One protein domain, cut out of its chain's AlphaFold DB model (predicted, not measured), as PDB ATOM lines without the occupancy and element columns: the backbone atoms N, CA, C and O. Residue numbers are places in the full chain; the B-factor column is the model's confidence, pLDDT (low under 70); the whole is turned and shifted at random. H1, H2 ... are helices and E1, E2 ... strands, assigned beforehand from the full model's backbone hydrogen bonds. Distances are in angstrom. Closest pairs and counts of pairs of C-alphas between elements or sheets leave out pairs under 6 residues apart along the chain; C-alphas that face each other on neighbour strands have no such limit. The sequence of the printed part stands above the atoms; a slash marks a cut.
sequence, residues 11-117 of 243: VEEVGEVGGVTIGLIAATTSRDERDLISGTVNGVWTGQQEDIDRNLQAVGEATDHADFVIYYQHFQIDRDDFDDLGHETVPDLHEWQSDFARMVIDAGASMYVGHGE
ATOM      1  N   VAL A  11      33.437   0.061  66.756       44.56
ATOM      2  CA  VAL A  11      34.248   0.111  67.974       44.56
ATOM      3  C   VAL A  11      35.120  -1.140  68.008       44.56
ATOM      4  O   VAL A  11      34.783  -2.130  68.650       44.56
ATOM      5  N   GLU A  12      36.231  -1.095  67.284       56.09
ATOM      6  CA  GLU A  12      37.358  -1.997  67.463       56.09
ATOM      7  C   GLU A  12      38.193  -1.476  68.634       56.09
ATOM      8  O   GLU A  12      38.836  -0.426  68.552       56.09
ATOM      9  N   GLU A  13      38.190  -2.196  69.754       63.34
ATOM     10  CA  GLU A  13      39.188  -1.952  70.789       63.34
ATOM     11  C   GLU A  13      40.399  -2.835  70.501       63.34
ATOM     12  O   GLU A  13      40.309  -4.066  70.499       63.34
ATOM     13  N   VAL A  14      41.532  -2.188  70.234       70.94
ATOM     14  CA  VAL A  14      42.807  -2.853  69.984       70.94
ATOM     15  C   VAL A  14      43.760  -2.557  71.138       70.94
ATOM     16  O   VAL A  14      44.101  -1.402  71.396       70.94
ATOM     17  N   GLY A  15      44.191  -3.602  71.843       69.44
ATOM     18  CA  GLY A  15      45.101  -3.502  72.987       69.44
ATOM     19  C   GLY A  15      46.341  -4.378  72.830       69.44
ATOM     20  O   GLY A  15      46.273  -5.456  72.249       69.44
ATOM     21  N   GLU A  16      47.483  -3.943  73.370       71.75
ATOM     22  CA  GLU A  16      48.718  -4.737  73.374       71.75
ATOM     23  C   GLU A  16      48.913  -5.427  74.732       71.75
ATOM     24  O   GLU A  16      49.031  -4.773  75.772       71.75
ATOM     25  N   VAL A  17      48.995  -6.758  74.732       70.00
ATOM     26  CA  VAL A  17      49.288  -7.568  75.922       70.00
ATOM     27  C   VAL A  17      50.503  -8.440  75.636       70.00
ATOM     28  O   VAL A  17      50.449  -9.371  74.840       70.00
ATOM     29  N   GLY A  18      51.631  -8.137  76.283       70.50
ATOM     30  CA  GLY A  18      52.856  -8.933  76.131       70.50
ATOM     31  C   GLY A  18      53.410  -8.976  74.699       70.50
ATOM     32  O   GLY A  18      54.027  -9.974  74.332       70.50
ATOM     33  N   GLY A  19      53.189  -7.924  73.900       77.44
ATOM     34  CA  GLY A  19      53.596  -7.860  72.491       77.44
ATOM     35  C   GLY A  19      52.627  -8.527  71.512       77.44
ATOM     36  O   GLY A  19      52.983  -8.690  70.349       77.44
ATOM     37  N   VAL A  20      51.443  -8.941  71.977       83.69
ATOM     38  CA  VAL A  20      50.341  -9.442  71.146       83.69
ATOM     39  C   VAL A  20      49.267  -8.371  71.078       83.69
ATOM     40  O   VAL A  20      48.781  -7.911  72.112       83.69
ATOM     41  N   THR A  21      48.883  -8.006  69.866       91.31
ATOM     42  CA  THR A  21      47.786  -7.084  69.600       91.31
ATOM     43  C   THR A  21      46.472  -7.861  69.590       91.31
ATOM     44  O   THR A  21      46.299  -8.773  68.780       91.31
ATOM     45  N   ILE A  22      45.557  -7.536  70.501       92.44
ATOM     46  CA  ILE A  22      44.239  -8.168  70.610       92.44
ATOM     47  C   ILE A  22      43.195  -7.201  70.071       92.44
ATOM     48  O   ILE A  22      43.091  -6.092  70.585       92.44
ATOM     49  N   GLY A  23      42.432  -7.632  69.068       95.56
ATOM     50  CA  GLY A  23      41.245  -6.931  68.582       95.56
ATOM     51  C   GLY A  23      39.986  -7.536  69.195       95.56
ATOM     52  O   GLY A  23      39.851  -8.762  69.237       95.56
ATOM     53  N   LEU A  24      39.076  -6.693  69.673       95.62
ATOM     54  CA  LEU A  24      37.777  -7.106  70.197       95.62
ATOM     55  C   LEU A  24      36.656  -6.514  69.343       95.62
ATOM     56  O   LEU A  24      36.518  -5.296  69.267       95.62
ATOM     57  N   ILE A  25      35.821  -7.387  68.783       96.38
ATOM     58  CA  ILE A  25      34.541  -7.017  68.182       96.38
ATOM     59  C   ILE A  25      33.456  -7.487  69.136       96.38
ATOM     60  O   ILE A  25      33.357  -8.679  69.423       96.38
ATOM     61  N   ALA A  26      32.651  -6.558  69.640       95.00
ATOM     62  CA  ALA A  26      31.529  -6.864  70.514       95.00
ATOM     63  C   ALA A  26      30.207  -6.628  69.780       95.00
ATOM     64  O   ALA A  26      30.017  -5.578  69.162       95.00
ATOM     65  N   ALA A  27      29.293  -7.590  69.872       93.88
ATOM     66  CA  ALA A  27      27.958  -7.494  69.299       93.88
ATOM     67  C   ALA A  27      26.879  -8.014  70.251       93.88
ATOM     68  O   ALA A  27      27.155  -8.783  71.175       93.88
ATOM     69  N   THR A  28      25.634  -7.618  69.999       91.25
ATOM     70  CA  THR A  28      24.455  -8.113  70.718       91.25
ATOM     71  C   THR A  28      23.486  -8.837  69.783       91.25
ATOM     72  O   THR A  28      23.292  -8.451  68.633       91.25
ATOM     73  N   THR A  29      22.819  -9.850  70.314       90.12
ATOM     74  CA  THR A  29      21.669 -10.530  69.726       90.12
ATOM     75  C   THR A  29      20.641 -10.688  70.819       90.12
ATOM     76  O   THR A  29      20.695 -11.605  71.635       90.12
ATOM     77  N   SER A  30      19.735  -9.732  70.859       83.62
ATOM     78  CA  SER A  30      18.663  -9.640  71.835       83.62
ATOM     79  C   SER A  30      17.494  -8.920  71.198       83.62
ATOM     80  O   SER A  30      17.536  -8.631  70.005       83.62
ATOM     81  N   ARG A  31      16.499  -8.534  71.996       76.25
ATOM     82  CA  ARG A  31      15.482  -7.559  71.591       76.25
ATOM     83  C   ARG A  31      16.079  -6.440  70.735       76.25
ATOM     84  O   ARG A  31      17.036  -5.782  71.154       76.25
ATOM     85  N   ASP A  32      15.531  -6.256  69.536       70.31
ATOM     86  CA  ASP A  32      15.917  -5.168  68.644       70.31
ATOM     87  C   ASP A  32      15.383  -3.831  69.173       70.31
ATOM     88  O   ASP A  32      14.306  -3.359  68.817       70.31
ATOM     89  N   GLU A  33      16.143  -3.235  70.086       68.44
ATOM     90  CA  GLU A  33      15.834  -1.953  70.719       68.44
ATOM     91  C   GLU A  33      16.621  -0.797  70.081       68.44
ATOM     92  O   GLU A  33      16.855   0.232  70.719       68.44
ATOM     93  N   ARG A  34      17.038  -0.937  68.812       69.25
ATOM     94  CA  ARG A  34      17.811   0.092  68.090       69.25
ATOM     95  C   ARG A  34      17.114   1.458  68.078       69.25
ATOM     96  O   ARG A  34      17.789   2.479  68.139       69.25
ATOM     97  N   ASP A  35      15.782   1.484  68.098       64.62
ATOM     98  CA  ASP A  35      14.986   2.718  68.187       64.62
ATOM     99  C   ASP A  35      15.031   3.396  69.574       64.62
ATOM    100  O   ASP A  35      14.734   4.587  69.699       64.62
ATOM    101  N   LEU A  36      15.383   2.655  70.632       62.25
ATOM    102  CA  LEU A  36      15.424   3.138  72.020       62.25
ATOM    103  C   LEU A  36      16.810   3.645  72.435       62.25
ATOM    104  O   LEU A  36      16.923   4.413  73.395       62.25
ATOM    105  N   ILE A  37      17.861   3.242  71.721       60.44
ATOM    106  CA  ILE A  37      19.244   3.597  72.033       60.44
ATOM    107  C   ILE A  37      19.667   4.720  71.083       60.44
ATOM    108  O   ILE A  37      19.692   4.563  69.870       60.44
ATOM    109  N   SER A  38      20.017   5.889  71.627       55.00
ATOM    110  CA  SER A  38      20.375   7.084  70.841       55.00
ATOM    111  C   SER A  38      21.741   6.996  70.133       55.00
ATOM    112  O   SER A  38      22.339   8.029  69.831       55.00
ATOM    113  N   GLY A  39      22.272   5.792  69.933       58.72
ATOM    114  CA  GLY A  39      23.580   5.508  69.355       58.72
ATOM    115  C   GLY A  39      23.567   4.186  68.593       58.72
ATOM    116  O   GLY A  39      22.650   3.382  68.736       58.72
ATOM    117  N   THR A  40      24.585   3.971  67.766       66.44
ATOM    118  CA  THR A  40      24.709   2.768  66.941       66.44
ATOM    119  C   THR A  40      25.055   1.571  67.825       66.44
ATOM    120  O   THR A  40      26.135   1.515  68.406       66.44
ATOM    121  N   VAL A  41      24.136   0.615  67.956       72.56
ATOM    122  CA  VAL A  41      24.407  -0.677  68.601       72.56
ATOM    123  C   VAL A  41      24.951  -1.612  67.532       72.56
ATOM    124  O   VAL A  41      24.291  -1.818  66.512       72.56
ATOM    125  N   ASN A  42      26.130  -2.198  67.756       86.94
ATOM    126  CA  ASN A  42      26.554  -3.318  66.928       86.94
ATOM    127  C   ASN A  42      25.743  -4.550  67.337       86.94
ATOM    128  O   ASN A  42      25.967  -5.127  68.402       86.94
ATOM    129  N   GLY A  43      24.767  -4.928  66.522       89.62
ATOM    130  CA  GLY A  43      23.999  -6.141  66.752       89.62
ATOM    131  C   GLY A  43      23.920  -7.025  65.523       89.62
ATOM    132  O   GLY A  43      24.283  -6.616  64.418       89.62
ATOM    133  N   VAL A  44      23.472  -8.253  65.757       91.56
ATOM    134  CA  VAL A  44      23.244  -9.268  64.737       91.56
ATOM    135  C   VAL A  44      21.956 -10.012  65.058       91.56
ATOM    136  O   VAL A  44      21.823 -10.638  66.107       91.56
ATOM    137  N   TRP A  45      20.975  -9.908  64.169       89.06
ATOM    138  CA  TRP A  45      19.631 -10.437  64.379       89.06
ATOM    139  C   TRP A  45      19.314 -11.533  63.368       89.06
ATOM    140  O   TRP A  45      19.780 -11.523  62.227       89.06
ATOM    141  N   THR A  46      18.501 -12.500  63.788       88.38
ATOM    142  CA  THR A  46      18.014 -13.560  62.903       88.38
ATOM    143  C   THR A  46      17.237 -12.950  61.732       88.38
ATOM    144  O   THR A  46      16.394 -12.077  61.924       88.38
ATOM    145  N   GLY A  47      17.531 -13.399  60.509       84.44
ATOM    146  CA  GLY A  47      16.901 -12.889  59.282       84.44
ATOM    147  C   GLY A  47      17.493 -11.593  58.721       84.44
ATOM    148  O   GLY A  47      17.161 -11.213  57.603       84.44
ATOM    149  N   GLN A  48      18.410 -10.933  59.436       88.94
ATOM    150  CA  GLN A  48      19.028  -9.683  58.986       88.94
ATOM    151  C   GLN A  48      20.414  -9.942  58.381       88.94
ATOM    152  O   GLN A  48      21.440  -9.860  59.057       88.94
ATOM    153  N   GLN A  49      20.459 -10.255  57.082       92.12
ATOM    154  CA  GLN A  49      21.724 -10.560  56.394       92.12
ATOM    155  C   GLN A  49      22.714  -9.385  56.428       92.12
ATOM    156  O   GLN A  49      23.909  -9.605  56.575       92.12
ATOM    157  N   GLU A  50      22.223  -8.145  56.356       91.62
ATOM    158  CA  GLU A  50      23.070  -6.946  56.428       91.62
ATOM    159  C   GLU A  50      23.824  -6.849  57.765       91.62
ATOM    160  O   GLU A  50      24.972  -6.409  57.802       91.62
ATOM    161  N   ASP A  51      23.208  -7.304  58.861       92.50
ATOM    162  CA  ASP A  51      23.848  -7.313  60.175       92.50
ATOM    163  C   ASP A  51      24.920  -8.411  60.277       92.50
ATOM    164  O   ASP A  51      25.972  -8.187  60.879       92.50
ATOM    165  N   ILE A  52      24.685  -9.574  59.654       95.31
ATOM    166  CA  ILE A  52      25.691 -10.638  59.522       95.31
ATOM    167  C   ILE A  52      26.879 -10.118  58.709       95.31
ATOM    168  O   ILE A  52      28.011 -10.174  59.185       95.31
ATOM    169  N   ASP A  53      26.628  -9.579  57.515       96.88
ATOM    170  CA  ASP A  53      27.671  -9.136  56.586       96.88
ATOM    171  C   ASP A  53      28.556  -8.051  57.209       96.88
ATOM    172  O   ASP A  53      29.782  -8.147  57.129       96.88
ATOM    173  N   ARG A  54      27.951  -7.073  57.900       95.50
ATOM    174  CA  ARG A  54      28.678  -6.033  58.641       95.50
ATOM    175  C   ARG A  54      29.616  -6.635  59.689       95.50
ATOM    176  O   ARG A  54      30.797  -6.318  59.710       95.50
ATOM    177  N   ASN A  55      29.123  -7.555  60.519       97.31
ATOM    178  CA  ASN A  55      29.946  -8.180  61.557       97.31
ATOM    179  C   ASN A  55      31.088  -9.034  60.985       97.31
ATOM    180  O   ASN A  55      32.173  -9.070  61.562       97.31
ATOM    181  N   LEU A  56      30.871  -9.722  59.862       98.19
ATOM    182  CA  LEU A  56      31.938 -10.477  59.200       98.19
ATOM    183  C   LEU A  56      32.978  -9.555  58.556       98.19
ATOM    184  O   LEU A  56      34.163  -9.886  58.565       98.19
ATOM    185  N   GLN A  57      32.551  -8.409  58.023       97.12
ATOM    186  CA  GLN A  57      33.458  -7.380  57.528       97.12
ATOM    187  C   GLN A  57      34.330  -6.824  58.661       97.12
ATOM    188  O   GLN A  57      35.550  -6.841  58.512       97.12
ATOM    189  N   ALA A  58      33.731  -6.457  59.799       96.38
ATOM    190  CA  ALA A  58      34.436  -5.998  61.000       96.38
ATOM    191  C   ALA A  58      35.532  -6.982  61.438       96.38
ATOM    192  O   ALA A  58      36.670  -6.617  61.712       96.38
ATOM    193  N   VAL A  59      35.209  -8.280  61.452       98.06
ATOM    194  CA  VAL A  59      36.188  -9.329  61.769       98.06
ATOM    195  C   VAL A  59      37.345  -9.334  60.770       98.06
ATOM    196  O   VAL A  59      38.496  -9.478  61.180       98.06
ATOM    197  N   GLY A  60      37.052  -9.198  59.476       96.94
ATOM    198  CA  GLY A  60      38.072  -9.123  58.433       96.94
ATOM    199  C   GLY A  60      39.001  -7.921  58.615       96.94
ATOM    200  O   GLY A  60      40.218  -8.090  58.588       96.94
ATOM    201  N   GLU A  61      38.445  -6.739  58.870       96.12
ATOM    202  CA  GLU A  61      39.204  -5.502  59.106       96.12
ATOM    203  C   GLU A  61      40.095  -5.620  60.354       96.12
ATOM    204  O   GLU A  61      41.307  -5.393  60.274       96.12
ATOM    205  N   ALA A  62      39.564  -6.143  61.462       95.94
ATOM    206  CA  ALA A  62      40.342  -6.388  62.673       95.94
ATOM    207  C   ALA A  62      41.526  -7.342  62.439       95.94
ATOM    208  O   ALA A  62      42.582  -7.196  63.063       95.94
ATOM    209  N   THR A  63      41.388  -8.328  61.543       94.50
ATOM    210  CA  THR A  63      42.476  -9.279  61.252       94.50
ATOM    211  C   THR A  63      43.663  -8.645  60.526       94.50
ATOM    212  O   THR A  63      44.775  -9.165  60.630       94.50
ATOM    213  N   ASP A  64      43.469  -7.504  59.861       93.81
ATOM    214  CA  ASP A  64      44.557  -6.732  59.249       93.81
ATOM    215  C   ASP A  64      45.345  -5.907  60.288       93.81
ATOM    216  O   ASP A  64      46.441  -5.406  60.000       93.81
ATOM    217  N   HIS A  65      44.809  -5.766  61.505       92.50
ATOM    218  CA  HIS A  65      45.321  -4.862  62.536       92.50
ATOM    219  C   HIS A  65      45.676  -5.539  63.867       92.50
ATOM    220  O   HIS A  65      46.380  -4.929  64.676       92.50
ATOM    221  N   ALA A  66      45.263  -6.790  64.092       94.50
ATOM    222  CA  ALA A  66      45.500  -7.524  65.332       94.50
ATOM    223  C   ALA A  66      46.119  -8.914  65.110       94.50
ATOM    224  O   ALA A  66      45.837  -9.615  64.142       94.50
ATOM    225  N   ASP A  67      46.930  -9.353  66.075       92.56
ATOM    226  CA  ASP A  67      47.520 -10.697  66.114       92.56
ATOM    227  C   ASP A  67      46.515 -11.758  66.594       92.56
ATOM    228  O   ASP A  67      46.669 -12.954  66.322       92.56
ATOM    229  N   PHE A  68      45.508 -11.339  67.365       95.56
ATOM    230  CA  PHE A  68      44.475 -12.203  67.921       95.56
ATOM    231  C   PHE A  68      43.132 -11.473  67.969       95.56
ATOM    232  O   PHE A  68      43.002 -10.465  68.655       95.56
ATOM    233  N   VAL A  69      42.123 -11.991  67.270       97.50
ATOM    234  CA  VAL A  69      40.803 -11.349  67.194       97.50
ATOM    235  C   VAL A  69      39.782 -12.141  68.003       97.50
ATOM    236  O   VAL A  69      39.574 -13.330  67.752       97.50
ATOM    237  N   ILE A  70      39.145 -11.484  68.967       97.56
ATOM    238  CA  ILE A  70      38.042 -12.024  69.761       97.56
ATOM    239  C   ILE A  70      36.750 -11.425  69.228       97.56
ATOM    240  O   ILE A  70      36.585 -10.207  69.214       97.56
ATOM    241  N   TYR A  71      35.817 -12.288  68.845       98.12
ATOM    242  CA  TYR A  71      34.439 -11.877  68.643       98.12
ATOM    243  C   TYR A  71      33.627 -12.227  69.887       98.12
ATOM    244  O   TYR A  71      33.502 -13.400  70.246       98.12
ATOM    245  N   TYR A  72      33.098 -11.211  70.553       97.38
ATOM    246  CA  TYR A  72      32.234 -11.349  71.712       97.38
ATOM    247  C   TYR A  72      30.778 -11.091  71.323       97.38
ATOM    248  O   TYR A  72      30.464 -10.048  70.751       97.38
ATOM    249  N   GLN A  73      29.878 -12.006  71.679       95.50
ATOM    250  CA  GLN A  73      28.447 -11.860  71.435       95.50
ATOM    251  C   GLN A  73      27.656 -11.961  72.735       95.50
ATOM    252  O   GLN A  73      27.649 -13.001  73.390       95.50
ATOM    253  N   HIS A  74      26.920 -10.911  73.081       93.38
ATOM    254  CA  HIS A  74      25.836 -11.056  74.038       93.38
ATOM    255  C   HIS A  74      24.609 -11.637  73.318       93.38
ATOM    256  O   HIS A  74      24.014 -10.955  72.494       93.38
ATOM    257  N   PHE A  75      24.246 -12.891  73.573       91.12
ATOM    258  CA  PHE A  75      23.177 -13.625  72.902       91.12
ATOM    259  C   PHE A  75      22.093 -14.037  73.903       91.12
ATOM    260  O   PHE A  75      22.298 -14.956  74.700       91.12
ATOM    261  N   GLN A  76      20.937 -13.377  73.839       87.00
ATOM    262  CA  GLN A  76      19.754 -13.699  74.630       87.00
ATOM    263  C   GLN A  76      18.481 -13.319  73.857       87.00
ATOM    264  O   GLN A  76      18.126 -12.145  73.785       87.00
ATOM    265  N   ILE A  77      17.779 -14.316  73.313       81.00
ATOM    266  CA  ILE A  77      16.461 -14.155  72.682       81.00
ATOM    267  C   ILE A  77      15.463 -15.016  73.457       81.00
ATOM    268  O   ILE A  77      15.600 -16.242  73.476       81.00
ATOM    269  N   ASP A  78      14.447 -14.398  74.059       76.12
ATOM    270  CA  ASP A  78      13.333 -15.137  74.652       76.12
ATOM    271  C   ASP A  78      12.322 -15.540  73.559       76.12
ATOM    272  O   ASP A  78      12.180 -14.872  72.536       76.12
ATOM    273  N   ARG A  79      11.576 -16.640  73.745       68.31
ATOM    274  CA  ARG A  79      10.610 -17.115  72.724       68.31
ATOM    275  C   ARG A  79       9.547 -16.074  72.366       68.31
ATOM    276  O   ARG A  79       9.104 -16.048  71.222       68.31
ATOM    277  N   ASP A  80       9.171 -15.239  73.328       69.31
ATOM    278  CA  ASP A  80       8.184 -14.174  73.145       69.31
ATOM    279  C   ASP A  80       8.775 -12.955  72.399       69.31
ATOM    280  O   ASP A  80       8.032 -12.084  71.959       69.31
ATOM    281  N   ASP A  81      10.101 -12.894  72.207       71.62
ATOM    282  CA  ASP A  81      10.770 -11.782  71.518       71.62
ATOM    283  C   ASP A  81      10.629 -11.854  69.988       71.62
ATOM    284  O   ASP A  81      10.841 -10.856  69.299       71.62
ATOM    285  N   PHE A  82      10.233 -13.005  69.434       72.69
ATOM    286  CA  PHE A  82      10.021 -13.151  67.990       72.69
ATOM    287  C   PHE A  82       8.795 -12.397  67.469       72.69
ATOM    288  O   PHE A  82       8.752 -12.072  66.284       72.69
ATOM    289  N   ASP A  83       7.804 -12.132  68.321       68.25
ATOM    290  CA  ASP A  83       6.513 -11.618  67.860       68.25
ATOM    291  C   ASP A  83       6.549 -10.113  67.526       68.25
ATOM    292  O   ASP A  83       5.768  -9.676  66.683       68.25
ATOM    293  N   ASP A  84       7.475  -9.332  68.108       63.84
ATOM    294  CA  ASP A  84       7.432  -7.858  68.032       63.84
ATOM    295  C   ASP A  84       8.799  -7.147  67.846       63.84
ATOM    296  O   ASP A  84       8.839  -5.917  67.858       63.84
ATOM    297  N   LEU A  85       9.926  -7.860  67.676       64.38
ATOM    298  CA  LEU A  85      11.271  -7.261  67.843       64.38
ATOM    299  C   LEU A  85      12.278  -7.568  66.720       64.38
ATOM    300  O   LEU A  85      13.451  -7.816  66.983       64.38
ATOM    301  N   GLY A  86      11.837  -7.556  65.459       67.06
ATOM    302  CA  GLY A  86      12.749  -7.515  64.300       67.06
ATOM    303  C   GLY A  86      13.490  -8.819  63.967       67.06
ATOM    304  O   GLY A  86      14.315  -8.832  63.051       67.06
ATOM    305  N   HIS A  87      13.169  -9.908  64.667       77.12
ATOM    306  CA  HIS A  87      13.692 -11.249  64.429       77.12
ATOM    307  C   HIS A  87      12.860 -12.023  63.404       77.12
ATOM    308  O   HIS A  87      11.637 -12.105  63.516       77.12
ATOM    309  N   GLU A  88      13.519 -12.706  62.467       82.69
ATOM    310  CA  GLU A  88      12.879 -13.810  61.748       82.69
ATOM    311  C   GLU A  88      12.932 -15.090  62.587       82.69
ATOM    312  O   GLU A  88      13.974 -15.430  63.158       82.69
ATOM    313  N   THR A  89      11.813 -15.818  62.654       84.19
ATOM    314  CA  THR A  89      11.743 -17.110  63.342       84.19
ATOM    315  C   THR A  89      12.692 -18.112  62.695       84.19
ATOM    316  O   THR A  89      12.576 -18.421  61.509       84.19
ATOM    317  N   VAL A  90      13.578 -18.684  63.505       85.06
ATOM    318  CA  VAL A  90      14.457 -19.786  63.105       85.06
ATOM    319  C   VAL A  90      14.023 -21.084  63.792       85.06
ATOM    320  O   VAL A  90      13.463 -21.027  64.889       85.06
ATOM    321  N   PRO A  91      14.244 -22.261  63.174       85.81
ATOM    322  CA  PRO A  91      13.857 -23.539  63.776       85.81
ATOM    323  C   PRO A  91      14.558 -23.820  65.109       85.81
ATOM    324  O   PRO A  91      13.936 -24.373  66.015       85.81
ATOM    325  N   ASP A  92      15.831 -23.433  65.209       89.06
ATOM    326  CA  ASP A  92      16.680 -23.640  66.375       89.06
ATOM    327  C   ASP A  92      17.626 -22.435  66.544       89.06
ATOM    328  O   ASP A  92      18.447 -22.129  65.677       89.06
ATOM    329  N   LEU A  93      17.469 -21.712  67.657       88.06
ATOM    330  CA  LEU A  93      18.281 -20.538  67.994       88.06
ATOM    331  C   LEU A  93      19.735 -20.897  68.304       88.06
ATOM    332  O   LEU A  93      20.644 -20.123  68.002       88.06
ATOM    333  N   HIS A  94      19.953 -22.061  68.908       88.31
ATOM    334  CA  HIS A  94      21.276 -22.543  69.272       88.31
ATOM    335  C   HIS A  94      22.051 -22.992  68.029       88.31
ATOM    336  O   HIS A  94      23.235 -22.672  67.880       88.31
ATOM    337  N   GLU A  95      21.373 -23.643  67.080       92.25
ATOM    338  CA  GLU A  95      21.945 -23.943  65.762       92.25
ATOM    339  C   GLU A  95      22.260 -22.654  64.990       92.25
ATOM    340  O   GLU A  95      23.360 -22.512  64.458       92.25
ATOM    341  N   TRP A  96      21.368 -21.657  65.012       94.19
ATOM    342  CA  TRP A  96      21.640 -20.366  64.374       94.19
ATOM    343  C   TRP A  96      22.870 -19.663  64.972       94.19
ATOM    344  O   TRP A  96      23.745 -19.219  64.226       94.19
ATOM    345  N   GLN A  97      22.984 -19.607  66.307       95.12
ATOM    346  CA  GLN A  97      24.165 -19.046  66.978       95.12
ATOM    347  C   GLN A  97      25.429 -19.824  66.589       95.12
ATOM    348  O   GLN A  97      26.471 -19.226  66.328       95.12
ATOM    349  N   SER A  98      25.335 -21.157  66.515       95.00
ATOM    350  CA  SER A  98      26.432 -22.037  66.100       95.00
ATOM    351  C   SER A  98      26.942 -21.716  64.702       95.00
ATOM    352  O   SER A  98      28.153 -21.633  64.486       95.00
ATOM    353  N   ASP A  99      26.031 -21.548  63.751       96.94
ATOM    354  CA  ASP A  99      26.386 -21.270  62.367       96.94
ATOM    355  C   ASP A  99      26.991 -19.876  62.223       96.94
ATOM    356  O   ASP A  99      28.046 -19.732  61.601       96.94
ATOM    357  N   PHE A 100      26.415 -18.874  62.891       97.69
ATOM    358  CA  PHE A 100      26.990 -17.535  62.922       97.69
ATOM    359  C   PHE A 100      28.394 -17.517  63.550       97.69
ATOM    360  O   PHE A 100      29.324 -16.946  62.980       97.69
ATOM    361  N   ALA A 101      28.597 -18.214  64.671       98.06
ATOM    362  CA  ALA A 101      29.899 -18.315  65.323       98.06
ATOM    363  C   ALA A 101      30.964 -18.953  64.407       98.06
ATOM    364  O   ALA A 101      32.105 -18.489  64.344       98.06
ATOM    365  N   ARG A 102      30.599 -19.984  63.630       98.62
ATOM    366  CA  ARG A 102      31.494 -20.584  62.623       98.62
ATOM    367  C   ARG A 102      31.792 -19.630  61.468       98.62
ATOM    368  O   ARG A 102      32.939 -19.577  61.031       98.62
ATOM    369  N   MET A 103      30.807 -18.852  61.006       98.62
ATOM    370  CA  MET A 103      31.009 -17.814  59.982       98.62
ATOM    371  C   MET A 103      31.996 -16.742  60.457       98.62
ATOM    372  O   MET A 103      32.887 -16.358  59.706       98.62
ATOM    373  N   VAL A 104      31.898 -16.318  61.718       98.62
ATOM    374  CA  VAL A 104      32.836 -15.380  62.355       98.62
ATOM    375  C   VAL A 104      34.265 -15.936  62.381       98.62
ATOM    376  O   VAL A 104      35.219 -15.242  62.024       98.62
ATOM    377  N   ILE A 105      34.440 -17.210  62.745       98.50
ATOM    378  CA  ILE A 105      35.756 -17.865  62.694       98.50
ATOM    379  C   ILE A 105      36.294 -17.954  61.261       98.50
ATOM    380  O   ILE A 105      37.499 -17.767  61.043       98.50
ATOM    381  N   ASP A 106      35.415 -18.219  60.295       98.62
ATOM    382  CA  ASP A 106      35.746 -18.291  58.871       98.62
ATOM    383  C   ASP A 106      36.135 -16.936  58.279       98.62
ATOM    384  O   ASP A 106      37.015 -16.893  57.418       98.62
ATOM    385  N   ALA A 107      35.550 -15.844  58.777       98.31
ATOM    386  CA  ALA A 107      35.929 -14.478  58.420       98.31
ATOM    387  C   ALA A 107      37.309 -14.078  58.966       98.31
ATOM    388  O   ALA A 107      37.950 -13.194  58.411       98.31
ATOM    389  N   GLY A 108      37.801 -14.763  60.003       97.50
ATOM    390  CA  GLY A 108      39.188 -14.632  60.450       97.50
ATOM    391  C   GLY A 108      39.384 -14.626  61.960       97.50
ATOM    392  O   GLY A 108      40.510 -14.886  62.396       97.50
ATOM    393  N   ALA A 109      38.323 -14.449  62.756       98.19
ATOM    394  CA  ALA A 109      38.406 -14.359  64.214       98.19
ATOM    395  C   ALA A 109      39.196 -15.528  64.820       98.19
ATOM    396  O   ALA A 109      39.072 -16.675  64.384       98.19
ATOM    397  N   SER A 110      40.032 -15.254  65.819       97.62
ATOM    398  CA  SER A 110      40.836 -16.264  66.517       97.62
ATOM    399  C   SER A 110      40.023 -17.046  67.545       97.62
ATOM    400  O   SER A 110      40.385 -18.178  67.866       97.62
ATOM    401  N   MET A 111      38.941 -16.452  68.050       97.50
ATOM    402  CA  MET A 111      38.021 -17.052  69.009       97.50
ATOM    403  C   MET A 111      36.654 -16.367  68.946       97.50
ATOM    404  O   MET A 111      36.566 -15.166  68.688       97.50
ATOM    405  N   TYR A 112      35.608 -17.127  69.254       98.31
ATOM    406  CA  TYR A 112      34.271 -16.608  69.524       98.31
ATOM    407  C   TYR A 112      33.898 -16.883  70.982       98.31
ATOM    408  O   TYR A 112      34.095 -18.000  71.478       98.31
ATOM    409  N   VAL A 113      33.337 -15.877  71.649       97.25
ATOM    410  CA  VAL A 113      32.857 -15.961  73.030       97.25
ATOM    411  C   VAL A 113      31.448 -15.398  73.107       97.25
ATOM    412  O   VAL A 113      31.230 -14.217  72.863       97.25
ATOM    413  N   GLY A 114      30.498 -16.235  73.488       94.00
ATOM    414  CA  GLY A 114      29.127 -15.846  73.745       94.00
ATOM    415  C   GLY A 114      28.793 -15.841  75.237       94.00
ATOM    416  O   GLY A 114      29.343 -16.611  76.032       94.00
ATOM    417  N   HIS A 115      27.885 -14.947  75.607       90.31
ATOM    418  CA  HIS A 115      27.295 -14.816  76.939       90.31
ATOM    419  C   HIS A 115      25.856 -14.315  76.803       90.31
ATOM    420  O   HIS A 115      25.545 -13.679  75.811       90.31
ATOM    421  N   GLY A 116      24.991 -14.499  77.797       86.56
ATOM    422  CA  GLY A 116      23.635 -13.930  77.794       86.56
ATOM    423  C   GLY A 116      22.579 -14.919  78.263       86.56
ATOM    424  O   GLY A 116      21.695 -14.547  79.032       86.56
ATOM    425  N   GLU A 117      22.735 -16.197  77.913       81.31
ATOM    426  CA  GLU A 117      22.014 -17.264  78.601       81.31
ATOM    427  C   GLU A 117      22.608 -17.454  80.001       81.31
ATOM    428  O   GLU A 117      23.808 -17.273  80.230       81.31
TER     429      GLU A 117
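Overview. This is residues 11 to 117 of the 243 residues of the protein "PGA_cap domain-containing protein" of Gemmatimonadetes bacterium (UniProt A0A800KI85). A strongly twisted sheet of four strands makes a wall, with two long helices, H1 and H3, packed over one face and no named helix over the other. The hairpin of E1 and E2 reaches to one end of the long axis, the small helix H2 lies at the other end, and residues 30 to 48 make a wide loop between E2 and H1. The 107 printed residues, mixed in class, hold three named helices and four named strands in the order E1 E2 H1 E3 H2 H3 E4; the sheet is mixed, ordered E1, E2, E3, E4. The whole is compact, with a radius of gyration of the C-alphas of 14.2 A, and only just elongated, spanning 47 by 31 by 24 A.

Along the chain. Find C-alpha 20 at (50.341, -9.442, 71.146); from there E2, residues 20 to 29, runs 28.7 A to C-alpha 29 at (21.669, -10.530, 69.726). Beside it look for E1, residues 13 to 17, and E3, residues 68 to 75, 21.9 A long. E4, residues 111 to 115, ends at C-alpha 115 at (27.295, -14.816, 76.939). H1 is residues 49 to 63, 21.4 A; H3 is residues 93 to 107, 21.0 A; H2 is residues 79 to 82.

Arrangement. Start at the inner strands E2 and E3, which are parallel at 18 degrees, with N 25 and O 70 3.0 A apart, within hydrogen-bond range. E1 and E2 form an antiparallel hairpin at 144 degrees, with N 22 and O 15 at 2.8 A. On the other side of E3, E4 is parallel to it at 23 degrees, with N 73 and O 113 at 2.8 A. Now look at the helices: H1 lies over E2 and E3 at a height over the sheet of 9.8 A, its closest C-alphas to E2 being Ala 62 and Gly 23, 6.0 A apart. H3 is on the same face, over E3 and E4 at 9.5 A, and the C-alphas of Ala 101 and Tyr 112 are its closest to E4, 6.3 A apart. Both run along the strands. H1 and H3 touch, closest at the C-alphas of Leu 56 and Ala 107, 5.7 A, the same way at a steep tilt of 39 degrees. E2, H1, E3 and E3, H2 H3, E4 are strand-helix-strand units, parallel neighbour strands with helices between, each with a right-handed crossover; the sheet and H1 and H3 make two layers. H2 is not on the sheet and is apart from H1 and H3. In H1 and H3 every O i to N i+4 pair is within hydrogen-bond range; H2 is too short for one.

Size, cuts and confidence. The C-alphas farthest apart are those of Gly 19 and Asp 83, 47.5 A. The printed part has no cut, and its one long link is E2 to H1, 19 residues. Mean pLDDT of the printed part is 85.9; look for values under 70 at residues 11 to 13, 15, 33 to 40, 79 to 80 and 83 to 86.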